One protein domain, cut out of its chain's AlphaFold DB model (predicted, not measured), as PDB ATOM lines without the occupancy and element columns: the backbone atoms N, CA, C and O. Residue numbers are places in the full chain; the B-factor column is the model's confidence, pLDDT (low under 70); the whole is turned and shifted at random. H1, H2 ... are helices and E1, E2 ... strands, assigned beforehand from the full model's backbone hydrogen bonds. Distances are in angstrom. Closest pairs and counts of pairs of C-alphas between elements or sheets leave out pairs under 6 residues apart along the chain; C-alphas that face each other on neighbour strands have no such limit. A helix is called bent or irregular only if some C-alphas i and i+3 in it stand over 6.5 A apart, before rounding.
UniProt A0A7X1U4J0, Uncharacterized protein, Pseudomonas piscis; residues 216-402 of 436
ATOM      1  N   ALA A 216     100.950  68.303  89.161       91.69
ATOM      2  CA  ALA A 216     100.611  66.927  89.533       91.69
ATOM      3  C   ALA A 216     101.714  66.269  90.381       91.69
ATOM      4  O   ALA A 216     101.429  65.722  91.444       91.69
ATOM      5  N   GLN A 217     102.980  66.402  89.968       92.62
ATOM      6  CA  GLN A 217     104.115  65.883  90.738       92.62
ATOM      7  C   GLN A 217     104.221  66.544  92.122       92.62
ATOM      8  O   GLN A 217     104.540  65.872  93.099       92.62
ATOM      9  N   LEU A 218     103.941  67.847  92.239       94.12
ATOM     10  CA  LEU A 218     103.941  68.536  93.534       94.12
ATOM     11  C   LEU A 218     102.832  68.029  94.464       94.12
ATOM     12  O   LEU A 218     103.077  67.860  95.659       94.12
ATOM     13  N   THR A 219     101.642  67.757  93.927       94.50
ATOM     14  CA  THR A 219     100.535  67.159  94.689       94.50
ATOM     15  C   THR A 219     100.907  65.769  95.203       94.50
ATOM     16  O   THR A 219     100.759  65.501  96.397       94.50
ATOM     17  N   ASP A 220     101.454  64.909  94.341       94.00
ATOM     18  CA  ASP A 220     101.899  63.563  94.722       94.00
ATOM     19  C   ASP A 220     103.010  63.607  95.780       94.00
ATOM     20  O   ASP A 220     103.006  62.828  96.739       94.00
ATOM     21  N   LEU A 221     103.941  64.557  95.644       94.62
ATOM     22  CA  LEU A 221     105.021  64.784  96.598       94.62
ATOM     23  C   LEU A 221     104.469  65.184  97.968       94.62
ATOM     24  O   LEU A 221     104.857  64.586  98.971       94.62
ATOM     25  N   MET A 222     103.536  66.138  98.029       96.50
ATOM     26  CA  MET A 222     102.930  66.563  99.297       96.50
ATOM     27  C   MET A 222     102.039  65.493  99.923       96.50
ATOM     28  O   MET A 222     102.060  65.327 101.143       96.50
ATOM     29  N   SER A 223     101.311  64.721  99.116       96.00
ATOM     30  CA  SER A 223     100.544  63.562  99.588       96.00
ATOM     31  C   SER A 223     101.465  62.510 100.217       96.00
ATOM     32  O   SER A 223     101.250  62.059 101.346       96.00
ATOM     33  N   THR A 224     102.575  62.194  99.548       96.00
ATOM     34  CA  THR A 224     103.563  61.233 100.055       96.00
ATOM     35  C   THR A 224     104.263  61.746 101.313       96.00
ATOM     36  O   THR A 224     104.412  60.998 102.277       96.00
ATOM     37  N   ALA A 225     104.633  63.029 101.348       96.62
ATOM     38  CA  ALA A 225     105.205  63.690 102.521       96.62
ATOM     39  C   ALA A 225     104.257  63.635 103.731       96.62
ATOM     40  O   ALA A 225     104.673  63.327 104.849       96.62
ATOM     41  N   THR A 226     102.968  63.876 103.491       97.50
ATOM     42  CA  THR A 226     101.893  63.807 104.490       97.50
ATOM     43  C   THR A 226     101.764  62.399 105.066       97.50
ATOM     44  O   THR A 226     101.677  62.252 106.288       97.50
ATOM     45  N   SER A 227     101.790  61.377 104.203       96.19
ATOM     46  CA  SER A 227     101.745  59.965 104.598       96.19
ATOM     47  C   SER A 227     102.997  59.540 105.371       96.19
ATOM     48  O   SER A 227     102.892  58.821 106.363       96.19
ATOM     49  N   LEU A 228     104.177  60.026 104.973       95.56
ATOM     50  CA  LEU A 228     105.434  59.743 105.665       95.56
ATOM     51  C   LEU A 228     105.415  60.275 107.105       95.56
ATOM     52  O   LEU A 228     105.745  59.532 108.028       95.56
ATOM     53  N   ALA A 229     104.951  61.511 107.301       96.00
ATOM     54  CA  ALA A 229     104.801  62.104 108.629       96.00
ATOM     55  C   ALA A 229     103.701  61.447 109.476       96.00
ATOM     56  O   ALA A 229     103.825  61.408 110.691       96.00
ATOM     57  N   GLN A 230     102.653  60.889 108.857       94.88
ATOM     58  CA  GLN A 230     101.646  60.096 109.581       94.88
ATOM     59  C   GLN A 230     102.219  58.774 110.097       94.88
ATOM     60  O   GLN A 230     101.860  58.342 111.187       94.88
ATOM     61  N   SER A 231     103.075  58.114 109.309       94.19
ATOM     62  CA  SER A 231     103.713  56.864 109.731       94.19
ATOM     63  C   SER A 231     104.823  57.075 110.757       94.19
ATOM     64  O   SER A 231     105.116  56.169 111.530       94.19
ATOM     65  N   ASP A 232     105.457  58.245 110.744       93.88
ATOM     66  CA  ASP A 232     106.610  58.532 111.578       93.88
ATOM     67  C   ASP A 232     106.679  60.026 111.915       93.88
ATOM     68  O   ASP A 232     107.016  60.882 111.087       93.88
ATOM     69  N   ASN A 233     106.371  60.313 113.178       92.19
ATOM     70  CA  ASN A 233     106.246  61.658 113.724       92.19
ATOM     71  C   ASN A 233     107.536  62.489 113.615       92.19
ATOM     72  O   ASN A 233     107.465  63.719 113.685       92.19
ATOM     73  N   GLN A 234     108.710  61.872 113.409       91.88
ATOM     74  CA  GLN A 234     109.958  62.625 113.229       91.88
ATOM     75  C   GLN A 234     109.909  63.562 112.005       91.88
ATOM     76  O   GLN A 234     110.642  64.553 111.940       91.88
ATOM     77  N   TRP A 235     109.023  63.275 111.043       94.94
ATOM     78  CA  TRP A 235     108.885  64.038 109.807       94.94
ATOM     79  C   TRP A 235     107.898  65.207 109.871       94.94
ATOM     80  O   TRP A 235     107.876  66.008 108.939       94.94
ATOM     81  N   GLU A 236     107.131  65.380 110.953       94.81
ATOM     82  CA  GLU A 236     106.127  66.456 111.070       94.81
ATOM     83  C   GLU A 236     106.740  67.859 110.916       94.81
ATOM     84  O   GLU A 236     106.222  68.705 110.183       94.81
ATOM     85  N   SER A 237     107.906  68.095 111.527       94.25
ATOM     86  CA  SER A 237     108.648  69.357 111.377       94.25
ATOM     87  C   SER A 237     109.063  69.618 109.929       94.25
ATOM     88  O   SER A 237     109.010  70.752 109.456       94.25
ATOM     89  N   TRP A 238     109.444  68.574 109.195       95.69
ATOM     90  CA  TRP A 238     109.919  68.699 107.818       95.69
ATOM     91  C   TRP A 238     108.770  68.804 106.816       95.69
ATOM     92  O   TRP A 238     108.911  69.496 105.807       95.69
ATOM     93  N   LEU A 239     107.609  68.225 107.135       97.62
ATOM     94  CA  LEU A 239     106.368  68.441 106.401       97.62
ATOM     95  C   LEU A 239     105.943  69.915 106.454       97.62
ATOM     96  O   LEU A 239     105.613  70.480 105.411       97.62
ATOM     97  N   LEU A 240     106.026  70.564 107.623       96.88
ATOM     98  CA  LEU A 240     105.788  72.009 107.730       96.88
ATOM     99  C   LEU A 240     106.766  72.802 106.848       96.88
ATOM    100  O   LEU A 240     106.356  73.716 106.133       96.88
ATOM    101  N   VAL A 241     108.057  72.450 106.869       96.81
ATOM    102  CA  VAL A 241     109.086  73.117 106.050       96.81
ATOM    103  C   VAL A 241     108.843  72.900 104.548       96.81
ATOM    104  O   VAL A 241     109.047  73.820 103.756       96.81
ATOM    105  N   ALA A 242     108.367  71.727 104.124       97.12
ATOM    106  CA  ALA A 242     107.978  71.491 102.732       97.12
ATOM    107  C   ALA A 242     106.733  72.300 102.340       97.12
ATOM    108  O   ALA A 242     106.718  72.915 101.273       97.12
ATOM    109  N   ALA A 243     105.732  72.381 103.221       97.31
ATOM    110  CA  ALA A 243     104.557  73.224 103.015       97.31
ATOM    111  C   ALA A 243     104.944  74.710 102.895       97.31
ATOM    112  O   ALA A 243     104.455  75.396 102.002       97.31
ATOM    113  N   MET A 244     105.884  75.187 103.716       96.06
ATOM    114  CA  MET A 244     106.493  76.517 103.578       96.06
ATOM    115  C   MET A 244     107.114  76.722 102.193       96.06
ATOM    116  O   MET A 244     106.881  77.753 101.567       96.06
ATOM    117  N   ALA A 245     107.874  75.743 101.692       95.69
ATOM    118  CA  ALA A 245     108.494  75.828 100.371       95.69
ATOM    119  C   ALA A 245     107.461  75.930  99.240       95.69
ATOM    120  O   ALA A 245     107.717  76.606  98.249       95.69
ATOM    121  N   ILE A 246     106.322  75.246  99.366       96.31
ATOM    122  CA  ILE A 246     105.331  75.109  98.293       96.31
ATOM    123  C   ILE A 246     104.256  76.203  98.329       96.31
ATOM    124  O   ILE A 246     103.766  76.607  97.279       96.31
ATOM    125  N   TYR A 247     103.907  76.713  99.506       96.75
ATOM    126  CA  TYR A 247     102.766  77.616  99.687       96.75
ATOM    127  C   TYR A 247     103.156  79.023 100.154       96.75
ATOM    128  O   TYR A 247     102.297  79.789 100.584       96.75
ATOM    129  N   SER A 248     104.440  79.383 100.099       94.94
ATOM    130  CA  SER A 248     104.911  80.721 100.466       94.94
ATOM    131  C   SER A 248     106.214  81.084  99.758       94.94
ATOM    132  O   SER A 248     106.944  80.209  99.283       94.94
ATOM    133  N   ASP A 249     106.547  82.377  99.722       93.69
ATOM    134  CA  ASP A 249     107.861  82.821  99.245       93.69
ATOM    135  C   ASP A 249     108.934  82.893 100.348       93.69
ATOM    136  O   ASP A 249     110.015  83.461 100.154       93.69
ATOM    137  N   VAL A 250     108.681  82.287 101.510       93.19
ATOM    138  CA  VAL A 250     109.612  82.306 102.642       93.19
ATOM    139  C   VAL A 250     110.919  81.599 102.257       93.19
ATOM    140  O   VAL A 250     110.909  80.444 101.821       93.19
ATOM    141  N   PRO A 251     112.092  82.248 102.377       90.38
ATOM    142  CA  PRO A 251     113.361  81.574 102.139       90.38
ATOM    143  C   PRO A 251     113.689  80.633 103.303       90.38
ATOM    144  O   PRO A 251     113.532  81.010 104.456       90.38
ATOM    145  N   LEU A 252     114.282  79.464 103.028       90.25
ATOM    146  CA  LEU A 252     114.687  78.503 104.073       90.25
ATOM    147  C   LEU A 252     115.518  79.137 105.202       90.25
ATOM    148  O   LEU A 252     115.417  78.740 106.355       90.25
ATOM    149  N   ARG A 253     116.337  80.149 104.886       85.81
ATOM    150  CA  ARG A 253     117.119  80.878 105.894       85.81
ATOM    151  C   ARG A 253     116.238  81.598 106.921       85.81
ATOM    152  O   ARG A 253     116.658  81.684 108.066       85.81
ATOM    153  N   ALA A 254     115.068  82.099 106.530       87.81
ATOM    154  CA  ALA A 254     114.122  82.729 107.451       87.81
ATOM    155  C   ALA A 254     113.525  81.730 108.451       87.81
ATOM    156  O   ALA A 254     113.040  82.150 109.494       87.81
ATOM    157  N   LEU A 255     113.595  80.428 108.141       89.88
ATOM    158  CA  LEU A 255     113.174  79.343 109.024       89.88
ATOM    159  C   LEU A 255     114.292  78.883 109.984       89.88
ATOM    160  O   LEU A 255     114.087  77.986 110.798       89.88
ATOM    161  N   GLY A 256     115.491  79.465 109.883       85.62
ATOM    162  CA  GLY A 256     116.616  79.159 110.760       85.62
ATOM    163  C   GLY A 256     116.559  79.921 112.079       85.62
ATOM    164  O   GLY A 256     116.067  81.043 112.148       85.62
ATOM    165  N   SER A 257     117.136  79.328 113.121       82.50
ATOM    166  CA  SER A 257     117.466  80.019 114.368       82.50
ATOM    167  C   SER A 257     118.977  80.235 114.501       82.50
ATOM    168  O   SER A 257     119.797  79.489 113.959       82.50
ATOM    169  N   SER A 258     119.351  81.277 115.232       76.31
ATOM    170  CA  SER A 258     120.713  81.575 115.679       76.31
ATOM    171  C   SER A 258     120.685  81.988 117.152       76.31
ATOM    172  O   SER A 258     119.610  82.140 117.727       76.31
ATOM    173  N   SER A 259     121.852  82.210 117.764       70.31
ATOM    174  CA  SER A 259     121.924  82.729 119.137       70.31
ATOM    175  C   SER A 259     121.239  84.090 119.305       70.31
ATOM    176  O   SER A 259     120.766  84.393 120.392       70.31
ATOM    177  N   ALA A 260     121.175  84.895 118.238       70.19
ATOM    178  CA  ALA A 260     120.570  86.226 118.260       70.19
ATOM    179  C   ALA A 260     119.109  86.243 117.789       70.19
ATOM    180  O   ALA A 260     118.351  87.117 118.186       70.19
ATOM    181  N   LEU A 261     118.714  85.304 116.923       77.88
ATOM    182  CA  LEU A 261     117.401  85.292 116.275       77.88
ATOM    183  C   LEU A 261     116.746  83.931 116.478       77.88
ATOM    184  O   LEU A 261     117.208  82.937 115.914       77.88
ATOM    185  N   ARG A 262     115.675  83.889 117.267       82.00
ATOM    186  CA  ARG A 262     114.902  82.673 117.538       82.00
ATOM    187  C   ARG A 262     113.663  82.666 116.656       82.00
ATOM    188  O   ARG A 262     112.903  83.625 116.673       82.00
ATOM    189  N   LEU A 263     113.465  81.596 115.890       87.69
ATOM    190  CA  LEU A 263     112.230  81.423 115.135       87.69
ATOM    191  C   LEU A 263     111.158  80.837 116.043       87.69
ATOM    192  O   LEU A 263     111.306  79.711 116.525       87.69
ATOM    193  N   THR A 264     110.079  81.576 116.232       88.94
ATOM    194  CA  THR A 264     108.976  81.224 117.122       88.94
ATOM    195  C   THR A 264     107.675  81.085 116.347       88.94
ATOM    196  O   THR A 264     107.580  81.394 115.158       88.94
ATOM    197  N   PHE A 265     106.651  80.585 117.024       88.44
ATOM    198  CA  PHE A 265     105.301  80.553 116.487       88.44
ATOM    199  C   PHE A 265     104.753  81.968 116.205       88.44
ATOM    200  O   PHE A 265     104.103  82.165 115.184       88.44
ATOM    201  N   SER A 266     105.110  82.978 117.000       86.56
ATOM    202  CA  SER A 266     104.710  84.385 116.817       86.56
ATOM    203  C   SER A 266     105.170  85.023 115.497       86.56
ATOM    204  O   SER A 266     104.682  86.092 115.139       86.56
ATOM    205  N   SER A 267     106.050  84.362 114.737       88.94
ATOM    206  CA  SER A 267     106.382  84.725 113.353       88.94
ATOM    207  C   SER A 267     105.213  84.551 112.371       88.94
ATOM    208  O   SER A 267     105.288  85.034 111.246       88.94
ATOM    209  N   PHE A 268     104.143  83.860 112.771       90.06
ATOM    210  CA  PHE A 268     102.917  83.678 111.997       90.06
ATOM    211  C   PHE A 268     101.814  84.599 112.506       90.06
ATOM    212  O   PHE A 268     101.515  84.606 113.700       90.06
ATOM    213  N   LYS A 269     101.185  85.339 111.595       85.94
ATOM    214  CA  LYS A 269     100.169  86.346 111.916       85.94
ATOM    215  C   LYS A 269      98.862  86.037 111.196       85.94
ATOM    216  O   LYS A 269      98.881  85.512 110.080       85.94
ATOM    217  N   ALA A 270      97.745  86.318 111.860       80.50
ATOM    218  CA  ALA A 270      96.412  86.207 111.276       80.50
ATOM    219  C   ALA A 270      96.184  87.316 110.239       80.50
ATOM    220  O   ALA A 270      96.892  88.320 110.252       80.50
ATOM    221  N   ASP A 271      95.217  87.113 109.347       68.69
ATOM    222  CA  ASP A 271      94.777  88.160 108.427       68.69
ATOM    223  C   ASP A 271      93.827  89.126 109.152       68.69
ATOM    224  O   ASP A 271      92.768  88.711 109.621       68.69
ATOM    225  N   GLU A 272      94.203  90.405 109.257       58.84
ATOM    226  CA  GLU A 272      93.412  91.448 109.937       58.84
ATOM    227  C   GLU A 272      92.014  91.625 109.313       58.84
ATOM    228  O   GLU A 272      91.093  92.113 109.967       58.84
ATOM    229  N   ALA A 273      91.820  91.199 108.058       50.19
ATOM    230  CA  ALA A 273      90.537  91.286 107.363       50.19
ATOM    231  C   ALA A 273      89.522  90.191 107.755       50.19
ATOM    232  O   ALA A 273      88.330  90.341 107.464       50.19
ATOM    233  N   ASP A 274      89.963  89.099 108.391       45.94
ATOM    234  CA  ASP A 274      89.121  87.928 108.692       45.94
ATOM    235  C   ASP A 274      88.493  87.983 110.101       45.94
ATOM    236  O   ASP A 274      87.464  87.350 110.354       45.94
ATOM    237  N   ASP A 275      89.033  88.826 110.994       44.22
ATOM    238  CA  ASP A 275      88.552  89.002 112.377       44.22
ATOM    239  C   ASP A 275      87.136  89.606 112.469       44.22
ATOM    240  O   ASP A 275      86.467  89.480 113.493       44.22
ATOM    241  N   GLN A 276      86.628  90.236 111.401       46.19
ATOM    242  CA  GLN A 276      85.313  90.893 111.414       46.19
ATOM    243  C   GLN A 276      84.178  90.099 110.751       46.19
ATOM    244  O   GLN A 276      83.025  90.523 110.846       46.19
ATOM    245  N   LYS A 277      84.445  88.975 110.064       45.25
ATOM    246  CA  LYS A 277      83.431  88.353 109.182       45.25
ATOM    247  C   LYS A 277      82.943  86.966 109.559       45.25
ATOM    248  O   LYS A 277      81.895  86.569 109.051       45.25
ATOM    249  N   THR A 278      83.606  86.230 110.445       40.91
ATOM    250  CA  THR A 278      83.114  84.898 110.814       40.91
ATOM    251  C   THR A 278      83.162  84.677 112.318       40.91
ATOM    252  O   THR A 278      84.217  84.679 112.935       40.91
ATOM    253  N   GLY A 279      82.001  84.416 112.927       44.97
ATOM    254  CA  GLY A 279      81.884  83.939 114.311       44.97
ATOM    255  C   GLY A 279      82.410  82.507 114.509       44.97
ATOM    256  O   GLY A 279      81.836  81.748 115.284       44.97
ATOM    257  N   SER A 280      83.458  82.109 113.778       43.22
ATOM    258  CA  SER A 280      84.136  80.822 113.911       43.22
ATOM    259  C   SER A 280      85.523  81.058 114.511       43.22
ATOM    260  O   SER A 280      86.351  81.755 113.934       43.22
ATOM    261  N   SER A 281      85.768  80.490 115.690       48.81
ATOM    262  CA  SER A 281      86.940  80.727 116.546       48.81
ATOM    263  C   SER A 281      88.239  80.060 116.045       48.81
ATOM    264  O   SER A 281      88.967  79.454 116.829       48.81
ATOM    265  N   GLN A 282      88.493  80.038 114.733       53.00
ATOM    266  CA  GLN A 282      89.701  79.420 114.173       53.00
ATOM    267  C   GLN A 282      90.371  80.292 113.112       53.00
ATOM    268  O   GLN A 282      90.243  80.033 111.910       53.00
ATOM    269  N   THR A 283      91.153  81.279 113.544       63.50
ATOM    270  CA  THR A 283      91.957  82.094 112.632       63.50
ATOM    271  C   THR A 283      93.167  81.293 112.136       63.50
ATOM    272  O   THR A 283      93.857  80.591 112.877       63.50
ATOM    273  N   SER A 284      93.385  81.303 110.820       69.25
ATOM    274  CA  SER A 284      94.578  80.719 110.190       69.25
ATOM    275  C   SER A 284      95.646  81.790 110.026       69.25
ATOM    276  O   SER A 284      95.302  82.965 109.916       69.25
ATOM    277  N   PRO A 285      96.936  81.424 109.956       84.69
ATOM    278  CA  PRO A 285      97.948  82.410 109.624       84.69
ATOM    279  C   PRO A 285      97.796  82.859 108.162       84.69
ATOM    280  O   PRO A 285      97.803  82.023 107.256       84.69
ATOM    281  N   GLY A 286      97.672  84.169 107.949       85.81
ATOM    282  CA  GLY A 286      97.615  84.810 106.633       85.81
ATOM    283  C   GLY A 286      98.998  85.189 106.098       85.81
ATOM    284  O   GLY A 286      99.244  85.116 104.892       85.81
ATOM    285  N   TRP A 287      99.944  85.525 106.981       89.88
ATOM    286  CA  TRP A 287     101.323  85.833 106.596       89.88
ATOM    287  C   TRP A 287     102.363  85.390 107.625       89.88
ATOM    288  O   TRP A 287     102.074  85.088 108.784       89.88
ATOM    289  N   PHE A 288     103.608  85.347 107.155       91.69
ATOM    290  CA  PHE A 288     104.805  85.065 107.928       91.69
ATOM    291  C   PHE A 288     105.755  86.267 107.909       91.69
ATOM    292  O   PHE A 288     105.970  86.886 106.864       91.69
ATOM    293  N   GLU A 289     106.366  86.557 109.053       89.19
ATOM    294  CA  GLU A 289     107.378  87.597 109.234       89.19
ATOM    295  C   GLU A 289     108.608  87.017 109.932       89.19
ATOM    296  O   GLU A 289     108.507  86.230 110.870       89.19
ATOM    297  N   SER A 290     109.801  87.407 109.480       83.06
ATOM    298  CA  SER A 290     111.054  86.928 110.063       83.06
ATOM    299  C   SER A 290     111.971  88.081 110.405       83.06
ATOM    300  O   SER A 290     112.287  88.910 109.556       83.06
ATOM    301  N   SER A 291     112.536  88.044 111.608       76.75
ATOM    302  CA  SER A 291     113.583  88.975 112.038       76.75
ATOM    303  C   SER A 291     114.844  88.913 111.160       76.75
ATOM    304  O   SER A 291     115.663  89.825 111.190       76.75
ATOM    305  N   HIS A 292     115.022  87.852 110.357       72.94
ATOM    306  CA  HIS A 292     116.117  87.758 109.379       72.94
ATOM    307  C   HIS A 292     115.923  88.695 108.177       72.94
ATOM    308  O   HIS A 292     116.885  88.992 107.466       72.94
ATOM    309  N   TYR A 293     114.683  89.109 107.933       80.69
ATOM    310  CA  TYR A 293     114.255  89.908 106.796       80.69
ATOM    311  C   TYR A 293     113.291  90.989 107.295       80.69
ATOM    312  O   TYR A 293     112.095  90.929 106.999       80.69
ATOM    313  N   PRO A 294     113.790  91.962 108.085       73.50
ATOM    314  CA  PRO A 294     112.943  93.042 108.568       73.50
ATOM    315  C   PRO A 294     112.308  93.747 107.366       73.50
ATOM    316  O   PRO A 294     112.980  93.945 106.352       73.50
ATOM    317  N   ARG A 295     111.029  94.126 107.497       78.69
ATOM    318  CA  ARG A 295     110.218  94.800 106.460       78.69
ATOM    319  C   ARG A 295     109.740  93.930 105.293       78.69
ATOM    320  O   ARG A 295     109.226  94.468 104.317       78.69
ATOM    321  N   LEU A 296     109.875  92.608 105.377       83.44
ATOM    322  CA  LEU A 296     109.245  91.694 104.422       83.44
ATOM    323  C   LEU A 296     108.139  90.883 105.095       83.44
ATOM    324  O   LEU A 296     108.394  90.167 106.064       83.44
ATOM    325  N   ARG A 297     106.936  90.951 104.516       89.25
ATOM    326  CA  ARG A 297     105.834  90.024 104.790       89.25
ATOM    327  C   ARG A 297     105.778  88.962 103.716       89.25
ATOM    328  O   ARG A 297     105.900  89.251 102.526       89.25
ATOM    329  N   TYR A 298     105.551  87.730 104.137       92.94
ATOM    330  CA  TYR A 298     105.392  86.596 103.242       92.94
ATOM    331  C   TYR A 298     103.959  86.081 103.357       92.94
ATOM    332  O   TYR A 298     103.658  85.384 104.327       92.94
ATOM    333  N   PRO A 299     103.069  86.412 102.406       93.56
ATOM    334  CA  PRO A 299     101.730  85.845 102.389       93.56
ATOM    335  C   PRO A 299     101.786  84.315 102.313       93.56
ATOM    336  O   PRO A 299     102.706  83.737 101.723       93.56
ATOM    337  N   LEU A 300     100.801  83.660 102.918       93.44
ATOM    338  CA  LEU A 300     100.685  82.207 102.962       93.44
ATOM    339  C   LEU A 300      99.488  81.787 102.113       93.44
ATOM    340  O   LEU A 300      98.382  82.288 102.294       93.44
ATOM    341  N   ALA A 301      99.696  80.871 101.166       93.25
ATOM    342  CA  ALA A 301      98.591  80.383 100.348       93.25
ATOM    343  C   ALA A 301      97.588  79.604 101.225       93.25
ATOM    344  O   ALA A 301      98.019  78.874 102.121       93.25
ATOM    345  N   PRO A 302      96.272  79.653 100.940       91.50
ATOM    346  CA  PRO A 302      95.249  79.013 101.775       91.50
ATOM    347  C   PRO A 302      95.508  77.536 102.143       91.50
ATOM    348  O   PRO A 302      95.279  77.169 103.299       91.50
ATOM    349  N   PRO A 303      96.050  76.673 101.247       93.12
ATOM    350  CA  PRO A 303      96.375  75.287 101.602       93.12
ATOM    351  C   PRO A 303      97.384  75.144 102.751       93.12
ATOM    352  O   PRO A 303      97.388  74.124 103.441       93.12
ATOM    353  N   PHE A 304      98.226  76.155 102.991       94.62
ATOM    354  CA  PHE A 304      99.216  76.144 104.066       94.62
ATOM    355  C   PHE A 304      98.578  75.999 105.456       94.62
ATOM    356  O   PHE A 304      99.132  75.319 106.324       94.62
ATOM    357  N   ALA A 305      97.393  76.579 105.662       90.69
ATOM    358  CA  ALA A 305      96.717  76.604 106.957       90.69
ATOM    359  C   ALA A 305      96.507  75.201 107.555       90.69
ATOM    360  O   ALA A 305      96.660  75.003 108.761       90.69
ATOM    361  N   ALA A 306      96.201  74.203 106.719       92.12
ATOM    362  CA  ALA A 306      96.020  72.823 107.167       92.12
ATOM    363  C   ALA A 306      97.321  72.220 107.730       92.12
ATOM    364  O   ALA A 306      97.302  71.587 108.788       92.12
ATOM    365  N   TYR A 307      98.454  72.467 107.065       95.56
ATOM    366  CA  TYR A 307      99.771  71.999 107.508       95.56
ATOM    367  C   TYR A 307     100.220  72.699 108.787       95.56
ATOM    368  O   TYR A 307     100.741  72.046 109.690       95.56
ATOM    369  N   PHE A 308      99.961  74.003 108.906       93.38
ATOM    370  CA  PHE A 308     100.263  74.747 110.125       93.38
ATOM    371  C   PHE A 308      99.481  74.220 111.328       93.38
ATOM    372  O   PHE A 308     100.073  73.894 112.356       93.38
ATOM    373  N   ARG A 309      98.157  74.060 111.192       90.94
ATOM    374  CA  ARG A 309      97.305  73.521 112.265       90.94
ATOM    375  C   ARG A 309      97.718  72.108 112.660       90.94
ATOM    376  O   ARG A 309      97.761  71.796 113.848       90.94
ATOM    377  N   ARG A 310      98.031  71.254 111.678       93.38
ATOM    378  CA  ARG A 310      98.554  69.903 111.925       93.38
ATOM    379  C   ARG A 310      99.830  69.960 112.762       93.38
ATOM    380  O   ARG A 310      99.906  69.299 113.794       93.38
ATOM    381  N   TYR A 311     100.787  70.789 112.356       94.69
ATOM    382  CA  TYR A 311     102.055  70.914 113.060       94.69
ATOM    383  C   TYR A 311     101.899  71.491 114.470       94.69
ATOM    384  O   TYR A 311     102.502  70.989 115.414       94.69
ATOM    385  N   ALA A 312     101.055  72.509 114.646       91.00
ATOM    386  CA  ALA A 312     100.777  73.087 115.955       91.00
ATOM    387  C   ALA A 312     100.157  72.058 116.916       91.00
ATOM    388  O   ALA A 312     100.585  71.961 118.063       91.00
ATOM    389  N   LYS A 313      99.216  71.227 116.439       91.00
ATOM    390  CA  LYS A 313      98.651  70.114 117.223       91.00
ATOM    391  C   LYS A 313      99.706  69.077 117.599       91.00
ATOM    392  O   LYS A 313      99.744  68.651 118.747       91.00
ATOM    393  N   PHE A 314     100.570  68.701 116.654       93.00
ATOM    394  CA  PHE A 314     101.700  67.813 116.928       93.00
ATOM    395  C   PHE A 314     102.627  68.400 118.001       93.00
ATOM    396  O   PHE A 314     103.024  67.715 118.935       93.00
ATOM    397  N   ARG A 315     102.940  69.693 117.921       91.31
ATOM    398  CA  ARG A 315     103.786  70.360 118.914       91.31
ATOM    399  C   ARG A 315     103.129  70.434 120.284       91.31
ATOM    400  O   ARG A 315     103.808  70.185 121.273       91.31
ATOM    401  N   HIS A 316     101.830  70.707 120.330       88.81
ATOM    402  CA  HIS A 316     101.065  70.726 121.571       88.81
ATOM    403  C   HIS A 316     100.959  69.336 122.221       88.81
ATOM    404  O   HIS A 316     101.009  69.227 123.440       88.81
ATOM    405  N   SER A 317     100.872  68.256 121.433       89.62
ATOM    406  CA  SER A 317     100.862  66.895 121.991       89.62
ATOM    407  C   SER A 317     102.214  66.468 122.569       89.62
ATOM    408  O   SER A 317     102.247  65.629 123.463       89.62
ATOM    409  N   GLN A 318     103.321  67.046 122.086       88.25
ATOM    410  CA  GLN A 318     104.657  66.846 122.662       88.25
ATOM    411  C   GLN A 318     104.899  67.719 123.898       88.25
ATOM    412  O   GLN A 318     105.622  67.320 124.807       88.25
ATOM    413  N   ASN A 319     104.330  68.927 123.924       85.62
ATOM    414  CA  ASN A 319     104.446  69.858 125.037       85.62
ATOM    415  C   ASN A 319     103.170  70.711 125.139       85.62
ATOM    416  O   ASN A 319     102.901  71.542 124.267       85.62
ATOM    417  N   SER A 320     102.406  70.532 126.219       86.38
ATOM    418  CA  SER A 320     101.155  71.262 126.463       86.38
ATOM    419  C   SER A 320     101.352  72.772 126.610       86.38
ATOM    420  O   SER A 320     100.426  73.532 126.335       86.38
ATOM    421  N   ASP A 321     102.559  73.210 126.971       85.06
ATOM    422  CA  ASP A 321     102.894  74.608 127.252       85.06
ATOM    423  C   ASP A 321     103.338  75.374 125.993       85.06
ATOM    424  O   ASP A 321     103.872  76.484 126.078       85.06
ATOM    425  N   VAL A 322     103.139  74.793 124.802       85.44
ATOM    426  CA  VAL A 322     103.411  75.477 123.532       85.44
ATOM    427  C   VAL A 322     102.626  76.784 123.467       85.44
ATOM    428  O   VAL A 322     101.400  76.815 123.534       85.44
ATOM    429  N   SER A 323     103.370  77.866 123.278       84.25
ATOM    430  CA  SER A 323     102.876  79.240 123.221       84.25
ATOM    431  C   SER A 323     103.417  79.960 121.979       84.25
ATOM    432  O   SER A 323     104.323  79.441 121.319       84.25
ATOM    433  N   PRO A 324     102.944  81.180 121.659       82.00
ATOM    434  CA  PRO A 324     103.479  81.959 120.540       82.00
ATOM    435  C   PRO A 324     104.995  82.187 120.627       82.00
ATOM    436  O   PRO A 324     105.672  82.242 119.606       82.00
ATOM    437  N   GLN A 325     105.557  82.245 121.837       85.50
ATOM    438  CA  GLN A 325     106.996  82.433 122.053       85.50
ATOM    439  C   GLN A 325     107.793  81.121 122.029       85.50
ATOM    440  O   GLN A 325     109.025  81.123 122.068       85.50
ATOM    441  N   SER A 326     107.113  79.975 121.933       88.38
ATOM    442  CA  SER A 326     107.785  78.698 121.727       88.38
ATOM    443  C   SER A 326     108.469  78.659 120.366       88.38
ATOM    444  O   SER A 326     107.937  79.134 119.361       88.38
ATOM    445  N   LEU A 327     109.650  78.040 120.329       90.19
ATOM    446  CA  LEU A 327     110.398  77.831 119.094       90.19
ATOM    447  C   LEU A 327     109.551  77.067 118.073       90.19
ATOM    448  O   LEU A 327     108.960  76.038 118.411       90.19
ATOM    449  N   LEU A 328     109.539  77.519 116.818       91.00
ATOM    450  CA  LEU A 328     108.816  76.850 115.738       91.00
ATOM    451  C   LEU A 328     109.457  75.506 115.391       91.00
ATOM    452  O   LEU A 328     108.745  74.538 115.188       91.00
ATOM    453  N   LEU A 329     110.787  75.434 115.350       92.44
ATOM    454  CA  LEU A 329     111.539  74.220 115.017       92.44
ATOM    455  C   LEU A 329     112.620  73.981 116.086       92.44
ATOM    456  O   LEU A 329     113.784  74.333 115.856       92.44
ATOM    457  N   PRO A 330     112.255  73.466 117.276       90.62
ATOM    458  CA  PRO A 330     113.203  73.224 118.356       90.62
ATOM    459  C   PRO A 330     114.120  72.037 118.041       90.62
ATOM    460  O   PRO A 330     113.727  71.078 117.372       90.62
ATOM    461  N   LEU A 331     115.344  72.099 118.559       86.88
ATOM    462  CA  LEU A 331     116.235  70.951 118.681       86.88
ATOM    463  C   LEU A 331     115.616  69.904 119.617       86.88
ATOM    464  O   LEU A 331     114.801  70.237 120.478       86.88
ATOM    465  N   MET A 332     116.035  68.645 119.475       76.25
ATOM    466  CA  MET A 332     115.533  67.539 120.307       76.25
ATOM    467  C   MET A 332     115.806  67.741 121.803       76.25
ATOM    468  O   MET A 332     115.039  67.275 122.633       76.25
ATOM    469  N   ASP A 333     116.876  68.457 122.143       76.38
ATOM    470  CA  ASP A 333     117.231  68.803 123.523       76.38
ATOM    471  C   ASP A 333     116.492  70.048 124.054       76.38
ATOM    472  O   ASP A 333     116.685  70.441 125.202       76.38
ATOM    473  N   GLY A 334     115.667  70.702 123.226       72.44
ATOM    474  CA  GLY A 334     114.916  71.910 123.576       72.44
ATOM    475  C   GLY A 334     115.765  73.172 123.779       72.44
ATOM    476  O   GLY A 334     115.212  74.243 124.032       72.44
ATOM    477  N   THR A 335     117.091  73.089 123.636       77.00
ATOM    478  CA  THR A 335     118.024  74.170 124.006       77.00
ATOM    479  C   THR A 335     118.042  75.329 123.008       77.00
ATOM    480  O   THR A 335     118.437  76.448 123.337       77.00
ATOM    481  N   GLY A 336     117.591  75.089 121.777       84.62
ATOM    482  CA  GLY A 336     117.646  76.053 120.688       84.62
ATOM    483  C   GLY A 336     116.856  75.600 119.468       84.62
ATOM    484  O   GLY A 336     116.109  74.626 119.522       84.62
ATOM    485  N   GLY A 337     116.996  76.328 118.361       85.38
ATOM    486  CA  GLY A 337     116.414  75.957 117.069       85.38
ATOM    487  C   GLY A 337     117.484  75.579 116.047       85.38
ATOM    488  O   GLY A 337     118.667  75.879 116.221       85.38
ATOM    489  N   TYR A 338     117.074  74.945 114.951       87.75
ATOM    490  CA  TYR A 338     118.004  74.529 113.902       87.75
ATOM    491  C   TYR A 338     118.649  75.720 113.183       87.75
ATOM    492  O   TYR A 338     117.974  76.634 112.707       87.75
ATOM    493  N   SER A 339     119.973  75.675 113.025       83.81
ATOM    494  CA  SER A 339     120.687  76.627 112.174       83.81
ATOM    495  C   SER A 339     120.380  76.381 110.694       83.81
ATOM    496  O   SER A 339     120.098  75.257 110.278       83.81
ATOM    497  N   GLY A 340     120.512  77.417 109.860       77.50
ATOM    498  CA  GLY A 340     120.196  77.314 108.429       77.50
ATOM    499  C   GLY A 340     120.973  76.228 107.668       77.50
ATOM    500  O   GLY A 340     120.446  75.677 106.710       77.50
ATOM    501  N   HIS A 341     122.201  75.886 108.081       76.62
ATOM    502  CA  HIS A 341     122.949  74.773 107.475       76.62
ATOM    503  C   HIS A 341     122.355  73.413 107.863       76.62
ATOM    504  O   HIS A 341     122.219  72.533 107.021       76.62
ATOM    505  N   THR A 342     121.977  73.258 109.131       85.75
ATOM    506  CA  THR A 342     121.385  72.020 109.655       85.75
ATOM    507  C   THR A 342     120.015  71.761 109.035       85.75
ATOM    508  O   THR A 342     119.716  70.633 108.661       85.75
ATOM    509  N   LEU A 343     119.222  72.820 108.830       89.38
ATOM    510  CA  LEU A 343     117.953  72.733 108.106       89.38
ATOM    511  C   LEU A 343     118.126  72.201 106.682       89.38
ATOM    512  O   LEU A 343     117.299  71.416 106.241       89.38
ATOM    513  N   VAL A 344     119.178  72.609 105.961       85.81
ATOM    514  CA  VAL A 344     119.434  72.108 104.599       85.81
ATOM    515  C   VAL A 344     119.683  70.603 104.613       85.81
ATOM    516  O   VAL A 344     119.066  69.896 103.824       85.81
ATOM    517  N   ASP A 345     120.548  70.116 105.505       85.38
ATOM    518  CA  ASP A 345     120.883  68.688 105.586       85.38
ATOM    519  C   ASP A 345     119.656  67.835 105.934       85.38
ATOM    520  O   ASP A 345     119.313  66.897 105.217       85.38
ATOM    521  N   LEU A 346     118.943  68.205 106.998       90.88
ATOM    522  CA  LEU A 346     117.780  67.454 107.468       90.88
ATOM    523  C   LEU A 346     116.609  67.516 106.478       90.88
ATOM    524  O   LEU A 346     115.940  66.508 106.254       90.88
ATOM    525  N   PHE A 347     116.410  68.657 105.814       92.69
ATOM    526  CA  PHE A 347     115.417  68.768 104.751       92.69
ATOM    527  C   PHE A 347     115.770  67.892 103.543       92.69
ATOM    528  O   PHE A 347     114.884  67.248 102.989       92.69
ATOM    529  N   CYS A 348     117.050  67.808 103.158       89.31
ATOM    530  CA  CYS A 348     117.484  66.888 102.105       89.31
ATOM    531  C   CYS A 348     117.200  65.423 102.474       89.31
ATOM    532  O   CYS A 348     116.721  64.672 101.631       89.31
ATOM    533  N   ARG A 349     117.419  65.012 103.731       91.00
ATOM    534  CA  ARG A 349     117.074  63.648 104.187       91.00
ATOM    535  C   ARG A 349     115.575  63.369 104.087       91.00
ATOM    536  O   ARG A 349     115.174  62.287 103.653       91.00
ATOM    537  N   PHE A 350     114.750  64.348 104.456       94.06
ATOM    538  CA  PHE A 350     113.300  64.247 104.320       94.06
ATOM    539  C   PHE A 350     112.876  64.094 102.857       94.06
ATOM    540  O   PHE A 350     112.122  63.179 102.532       94.06
ATOM    541  N   THR A 351     113.389  64.933 101.951       92.94
ATOM    542  CA  THR A 351     113.016  64.851 100.532       92.94
ATOM    543  C   THR A 351     113.524  63.580  99.866       92.94
ATOM    544  O   THR A 351     112.785  62.993  99.081       92.94
ATOM    545  N   THR A 352     114.709  63.085 100.225       91.44
ATOM    546  CA  THR A 352     115.169  61.756  99.799       91.44
ATOM    547  C   THR A 352     114.208  60.663 100.266       91.44
ATOM    548  O   THR A 352     113.839  59.813  99.464       91.44
ATOM    549  N   SER A 353     113.716  60.721 101.507       93.19
ATOM    550  CA  SER A 353     112.747  59.740 102.024       93.19
ATOM    551  C   SER A 353     111.407  59.785 101.277       93.19
ATOM    552  O   SER A 353     110.833  58.739 100.970       93.19
ATOM    553  N   ILE A 354     110.926  60.983 100.920       93.81
ATOM    554  CA  ILE A 354     109.733  61.147 100.072       93.81
ATOM    555  C   ILE A 354     109.958  60.508  98.698       93.81
ATOM    556  O   ILE A 354     109.118  59.736  98.240       93.81
ATOM    557  N   LEU A 355     111.090  60.803  98.051       91.69
ATOM    558  CA  LEU A 355     111.422  60.259  96.735       91.69
ATOM    559  C   LEU A 355     111.560  58.735  96.761       91.69
ATOM    560  O   LEU A 355     111.023  58.071  95.880       91.69
ATOM    561  N   THR A 356     112.201  58.166  97.784       90.94
ATOM    562  CA  THR A 356     112.287  56.709  97.965       90.94
ATOM    563  C   THR A 356     110.903  56.076  98.085       90.94
ATOM    564  O   THR A 356     110.632  55.055  97.455       90.94
ATOM    565  N   ARG A 357     109.985  56.699  98.830       91.06
ATOM    566  CA  ARG A 357     108.609  56.201  98.950       91.06
ATOM    567  C   ARG A 357     107.822  56.336  97.644       91.06
ATOM    568  O   ARG A 357     107.057  55.439  97.305       91.06
ATOM    569  N   LEU A 358     108.033  57.415  96.887       91.06
ATOM    570  CA  LEU A 358     107.456  57.583  95.550       91.06
ATOM    571  C   LEU A 358     107.976  56.529  94.563       91.06
ATOM    572  O   LEU A 358     107.179  55.971  93.820       91.06
ATOM    573  N   GLN A 359     109.275  56.211  94.589       89.00
ATOM    574  CA  GLN A 359     109.886  55.152  93.767       89.00
ATOM    575  C   GLN A 359     109.269  53.775  94.035       89.00
ATOM    576  O   GLN A 359     109.127  52.973  93.118       89.00
ATOM    577  N   GLN A 360     108.903  53.505  95.290       88.50
ATOM    578  CA  GLN A 360     108.274  52.252  95.715       88.50
ATOM    579  C   GLN A 360     106.751  52.232  95.490       88.50
ATOM    580  O   GLN A 360     106.109  51.204  95.699       88.50
ATOM    581  N   SER A 361     106.159  53.357  95.084       87.19
ATOM    582  CA  SER A 361     104.722  53.504  94.860       87.19
ATOM    583  C   SER A 361     104.343  53.175  93.409       87.19
ATOM    584  O   SER A 361     105.121  53.456  92.493       87.19
ATOM    585  N   PRO A 362     103.108  52.698  93.143       85.25
ATOM    586  CA  PRO A 362     102.568  52.597  91.782       85.25
ATOM    587  C   PRO A 362     102.631  53.916  90.990       85.25
ATOM    588  O   PRO A 362     102.650  53.905  89.758       85.25
ATOM    589  N   LEU A 363     102.710  55.059  91.688       83.31
ATOM    590  CA  LEU A 363     102.868  56.383  91.084       83.31
ATOM    591  C   LEU A 363     104.165  56.524  90.276       83.31
ATOM    592  O   LEU A 363     104.175  57.294  89.317       83.31
ATOM    593  N   ALA A 364     105.224  55.763  90.574       79.25
ATOM    594  CA  ALA A 364     106.487  55.829  89.833       79.25
ATOM    595  C   ALA A 364     106.321  55.520  88.332       79.25
ATOM    596  O   ALA A 364     107.022  56.091  87.498       79.25
ATOM    597  N   GLY A 365     105.367  54.651  87.972       76.06
ATOM    598  CA  GLY A 365     105.065  54.286  86.580       76.06
ATOM    599  C   GLY A 365     104.068  55.214  85.874       76.06
ATOM    600  O   GLY A 365     103.816  55.061  84.672       76.06
ATOM    601  N   SER A 366     103.482  56.162  86.609       82.75
ATOM    602  CA  SER A 366     102.431  57.045  86.106       82.75
ATOM    603  C   SER A 366     102.988  58.102  85.149       82.75
ATOM    604  O   SER A 366     104.163  58.469  85.207       82.75
ATOM    605  N   ALA A 367     102.141  58.606  84.247       77.75
ATOM    606  CA  ALA A 367     102.552  59.581  83.234       77.75
ATOM    607  C   ALA A 367     103.264  60.833  83.801       77.75
ATOM    608  O   ALA A 367     104.257  61.235  83.198       77.75
ATOM    609  N   PRO A 368     102.849  61.415  84.950       80.06
ATOM    610  CA  PRO A 368     103.553  62.541  85.565       80.06
ATOM    611  C   PRO A 368     104.992  62.230  85.980       80.06
ATOM    612  O   PRO A 368     105.822  63.129  85.989       80.06
ATOM    613  N   TRP A 369     105.303  60.985  86.335       84.19
ATOM    614  CA  TRP A 369     106.594  60.596  86.908       84.19
ATOM    615  C   TRP A 369     107.499  59.837  85.935       84.19
ATOM    616  O   TRP A 369     108.702  59.708  86.176       84.19
ATOM    617  N   ARG A 370     106.946  59.392  84.802       75.94
ATOM    618  CA  ARG A 370     107.682  58.704  83.742       75.94
ATOM    619  C   ARG A 370     108.845  59.575  83.249       75.94
ATOM    620  O   ARG A 370     108.646  60.711  82.829       75.94
ATOM    621  N   SER A 371     110.059  59.028  83.308       67.94
ATOM    622  CA  SER A 371     111.307  59.712  82.924       67.94
ATOM    623  C   SER A 371     111.676  60.935  83.781       67.94
ATOM    624  O   SER A 371     112.464  61.774  83.349       67.94
ATOM    625  N   CYS A 372     111.137  61.053  85.001       77.25
ATOM    626  CA  CYS A 372     111.547  62.102  85.931       77.25
ATOM    627  C   CYS A 372     112.950  61.814  86.493       77.25
ATOM    628  O   CYS A 372     113.150  60.839  87.218       77.25
ATOM    629  N   ASP A 373     113.907  62.707  86.222       75.38
ATOM    630  CA  ASP A 373     115.278  62.640  86.761       75.38
ATOM    631  C   ASP A 373     115.316  62.557  88.301       75.38
ATOM    632  O   ASP A 373     116.252  62.005  88.875       75.38
ATOM    633  N   HIS A 374     114.289  63.083  88.980       74.31
ATOM    634  CA  HIS A 374     114.195  63.087  90.444       74.31
ATOM    635  C   HIS A 374     113.794  61.735  91.044       74.31
ATOM    636  O   HIS A 374     113.886  61.573  92.254       74.31
ATOM    637  N   LEU A 375     113.379  60.756  90.233       77.94
ATOM    638  CA  LEU A 375     113.127  59.383  90.689       77.94
ATOM    639  C   LEU A 375     114.327  58.453  90.486       77.94
ATOM    640  O   LEU A 375     114.192  57.245  90.663       77.94
ATOM    641  N   GLN A 376     115.511  58.977  90.173       75.44
ATOM    642  CA  GLN A 376     116.730  58.168  90.158       75.44
ATOM    643  C   GLN A 376     117.219  57.863  91.589       75.44
ATOM    644  O   GLN A 376     117.047  58.692  92.490       75.44
ATOM    645  N   PRO A 377     117.837  56.694  91.843       69.62
ATOM    646  CA  PRO A 377     118.423  56.382  93.146       69.62
ATOM    647  C   PRO A 377     119.418  57.460  93.601       69.62
ATOM    648  O   PRO A 377     120.265  57.903  92.829       69.62
ATOM    649  N   GLY A 378     119.313  57.892  94.861       67.25
ATOM    650  CA  GLY A 378     120.175  58.938  95.427       67.25
ATOM    651  C   GLY A 378     119.801  60.374  95.038       67.25
ATOM    652  O   GLY A 378     120.497  61.309  95.439       67.25
ATOM    653  N   ALA A 379     118.706  60.580  94.299       76.38
ATOM    654  CA  ALA A 379     118.168  61.913  94.074       76.38
ATOM    655  C   ALA A 379     117.733  62.570  95.400       76.38
ATOM    656  O   ALA A 379     117.262  61.927  96.343       76.38
ATOM    657  N   SER A 380     117.899  63.888  95.469       78.19
ATOM    658  CA  SER A 380     117.388  64.719  96.557       78.19
ATOM    659  C   SER A 380     116.795  65.986  95.966       78.19
ATOM    660  O   SER A 380     117.260  66.482  94.937       78.19
ATOM    661  N   VAL A 381     115.763  66.509  96.623       87.00
ATOM    662  CA  VAL A 381     115.134  67.768  96.225       87.00
ATOM    663  C   VAL A 381     115.487  68.832  97.246       87.00
ATOM    664  O   VAL A 381     115.275  68.670  98.448       87.00
ATOM    665  N   THR A 382     115.999  69.956  96.768       89.19
ATOM    666  CA  THR A 382     116.288  71.108  97.617       89.19
ATOM    667  C   THR A 382     115.032  71.943  97.863       89.19
ATOM    668  O   THR A 382     114.145  72.044  97.014       89.19
ATOM    669  N   PHE A 383     114.991  72.654  98.992       91.88
ATOM    670  CA  PHE A 383     113.917  73.609  99.305       91.88
ATOM    671  C   PHE A 383     113.669  74.613  98.164       91.88
ATOM    672  O   PHE A 383     112.534  74.948  97.832       91.88
ATOM    673  N   LEU A 384     114.747  75.086  97.526       89.19
ATOM    674  CA  LEU A 384     114.652  76.044  96.426       89.19
ATOM    675  C   LEU A 384     114.012  75.435  95.171       89.19
ATOM    676  O   LEU A 384     113.340  76.161  94.445       89.19
ATOM    677  N   GLU A 385     114.224  74.147  94.899       89.31
ATOM    678  CA  GLU A 385     113.604  73.457  93.760       89.31
ATOM    679  C   GLU A 385     112.106  73.277  93.959       89.31
ATOM    680  O   GLU A 385     111.348  73.606  93.044       89.31
ATOM    681  N   LEU A 386     111.668  72.864  95.154       92.19
ATOM    682  CA  LEU A 386     110.238  72.803  95.476       92.19
ATOM    683  C   LEU A 386     109.583  74.169  95.318       92.19
ATOM    684  O   LEU A 386     108.592  74.292  94.605       92.19
ATOM    685  N   ARG A 387     110.189  75.216  95.886       93.25
ATOM    686  CA  ARG A 387     109.639  76.572  95.796       93.25
ATOM    687  C   ARG A 387     109.600  77.111  94.374       93.25
ATOM    688  O   ARG A 387     108.621  77.731  93.980       93.25
ATOM    689  N   LYS A 388     110.646  76.877  93.577       91.06
ATOM    690  CA  LYS A 388     110.642  77.255  92.155       91.06
ATOM    691  C   LYS A 388     109.549  76.523  91.382       91.06
ATOM    692  O   LYS A 388     108.905  77.142  90.543       91.06
ATOM    693  N   SER A 389     109.337  75.248  91.689       93.00
ATOM    694  CA  SER A 389     108.294  74.435  91.065       93.00
ATOM    695  C   SER A 389     106.900  74.919  91.439       93.00
ATOM    696  O   SER A 389     106.080  75.165  90.563       93.00
ATOM    697  N   ALA A 390     106.659  75.175  92.722       93.94
ATOM    698  CA  ALA A 390     105.383  75.692  93.194       93.94
ATOM    699  C   ALA A 390     105.099  77.116  92.691       93.94
ATOM    700  O   ALA A 390     103.968  77.439  92.337       93.94
ATOM    701  N   ARG A 391     106.133  77.960  92.567       92.88
ATOM    702  CA  ARG A 391     106.011  79.276  91.929       92.88
ATOM    703  C   ARG A 391     105.646  79.154  90.450       92.88
ATOM    704  O   ARG A 391     104.778  79.885  89.993       92.88
ATOM    705  N   ALA A 392     106.269  78.230  89.715       90.81
ATOM    706  CA  ALA A 392     105.911  77.958  88.322       90.81
ATOM    707  C   ALA A 392     104.476  77.414  88.181       90.81
ATOM    708  O   ALA A 392     103.822  77.684  87.179       90.81
ATOM    709  N   ALA A 393     103.974  76.707  89.198       92.38
ATOM    710  CA  ALA A 393     102.587  76.253  89.294       92.38
ATOM    711  C   ALA A 393     101.592  77.347  89.744       92.38
ATOM    712  O   ALA A 393     100.394  77.082  89.806       92.38
ATOM    713  N   GLY A 394     102.059  78.557  90.078       92.75
ATOM    714  CA  GLY A 394     101.211  79.653  90.559       92.75
ATOM    715  C   GLY A 394     100.720  79.503  92.004       92.75
ATOM    716  O   GLY A 394      99.778  80.180  92.395       92.75
ATOM    717  N   TRP A 395     101.328  78.626  92.809       93.50
ATOM    718  CA  TRP A 395     100.893  78.350  94.190       93.50
ATOM    719  C   TRP A 395     101.557  79.245  95.242       93.50
ATOM    720  O   TRP A 395     101.144  79.252  96.400       93.50
ATOM    721  N   VAL A 396     102.606  79.973  94.855       93.25
ATOM    722  CA  VAL A 396     103.418  80.789  95.762       93.25
ATOM    723  C   VAL A 396     103.053  82.266  95.600       93.25
ATOM    724  O   VAL A 396     103.418  82.852  94.576       93.25
ATOM    725  N   PRO A 397     102.390  82.893  96.587       90.88
ATOM    726  CA  PRO A 397     102.214  84.340  96.597       90.88
ATOM    727  C   PRO A 397     103.557  85.048  96.836       90.88
ATOM    728  O   PRO A 397     104.423  84.553  97.561       90.88
ATOM    729  N   SER A 398     103.739  86.209  96.206       89.75
ATOM    730  CA  SER A 398     104.971  87.001  96.311       89.75
ATOM    731  C   SER A 398     105.098  87.686  97.670       89.75
ATOM    732  O   SER A 398     104.105  88.130  98.242       89.75
ATOM    733  N   ALA A 399     106.332  87.827  98.161       89.44
ATOM    734  CA  ALA A 399     106.606  88.634  99.348       89.44
ATOM    735  C   ALA A 399     106.273  90.118  99.103       89.44
ATOM    736  O   ALA A 399     106.463  90.628  97.996       89.44
ATOM    737  N   VAL A 400     105.832  90.806 100.153       89.31
ATOM    738  CA  VAL A 400     105.440  92.219 100.133       89.31
ATOM    739  C   VAL A 400     106.391  93.015 101.026       89.31
ATOM    740  O   VAL A 400     106.705  92.593 102.140       89.31
ATOM    741  N   SER A 401     106.870  94.155 100.525       85.19
ATOM    742  CA  SER A 401     107.648  95.113 101.319       85.19
ATOM    743  C   SER A 401     106.703  96.005 102.112       85.19
ATOM    744  O   SER A 401     105.720  96.483 101.555       85.19
ATOM    745  N   ILE A 402     107.017  96.243 103.382       79.12
ATOM    746  CA  ILE A 402     106.262  97.148 104.257       79.12
ATOM    747  C   ILE A 402     107.159  98.291 104.737       79.12
ATOM    748  O   ILE A 402     108.359  98.094 104.941       79.12
TER     749      ILE A 402
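What this domain is: This is residues 216 to 402 of the 436 residues of an uncharacterized protein of Pseudomonas piscis (UniProt A0A7X1U4J0). Helix H2 is the core of this helical body: H1 and H4 run alongside it in the opposite direction, H5 crosses H1 and H2, and H7 packs on residues 242 to 247 of H2. A small three-stranded sheet sits at one end of the long axis, and short H6 lies at the other end. The loop of residues 276 to 281 sticks out beyond the sheet. The printed part has 187 residues, mostly helix by class, in the order H1 H2 H3 E1 E2 E3 H4 H5 H6 H7, with an antiparallel sheet ordered E1 E2 E3. It is compact, with a radius of gyration of the C-alphas of 16.7 A, and spans 47 by 39 by 30 A.

Where its parts are: H1, residues 216 to 231, begins at C-alpha 216 (100.611, 66.927, 89.533) and is 22.8 A long. H2, residues 233 to 247, is 21.5 A long and irregular: C-alphas 234 and 237 are 7.1 A apart. H3 is residues 252 to 255. E1, E2 and E3 are residues 268 to 270, 285 to 289 and 296 to 299. H4, residues 304 to 318, is 21.5 A long. H5, residues 340 to 359, measures 28.5 A. H6 is residues 362 to 365. H7, residues 383 to 392, is 14.3 A long and ends at C-alpha 392 (105.911, 77.958, 88.322).

How they stand to each other: H2 is the hub, touching four helices. H1 and H2 form a helical hairpin at a shallow tilt of 23 degrees, with closest C-alphas Ala 229 and Trp 235, 4.7 A. H4 touches H2 at a shallow tilt of 22 degrees, opposite ways, with closest C-alphas Tyr 247 and Phe 304, 5.8 A. H5 touches H2 with residues 346 to 350 alone, about perpendicular at 84 degrees; the closest C-alphas, Trp 238 and Phe 347, are 6.3 A apart. H7 touches H2 at a steep tilt of 40 degrees, the same way, with closest C-alphas Ala 245 and Arg 387, 4.8 A. H3 touches H5, with closest C-alphas Arg 253 and Gly 340, 5.3 A. H6 is close to H5 but not clearly touching; the C-alphas of Leu 358 and Ala 364 are 6.1 A apart. H4 only grazes the sheet, with residues 304 to 309. E1 E2 E3 is a meander, each strand the antiparallel neighbour of the one before: N 269 and O 287 are 3.0 A apart, N 288 and O 298 2.8 A, both within hydrogen-bond range. Every O i to N i+4 pair is within that range in H1, H4, H5 and H7, and 9 of 11 in H2; H3 and H6 are too short for such a pair.

The domain as a whole: The C-alphas farthest apart, of Gln 276 and Pro 377, are 51.2 A apart. The printed part has no cut. The links H3 to E1, E1 to E2, H4 to H5 and H6 to H7 are long. Mean pLDDT of the printed part is 85.3; residues 271 to 284, 371, 377 and 378 are under 70.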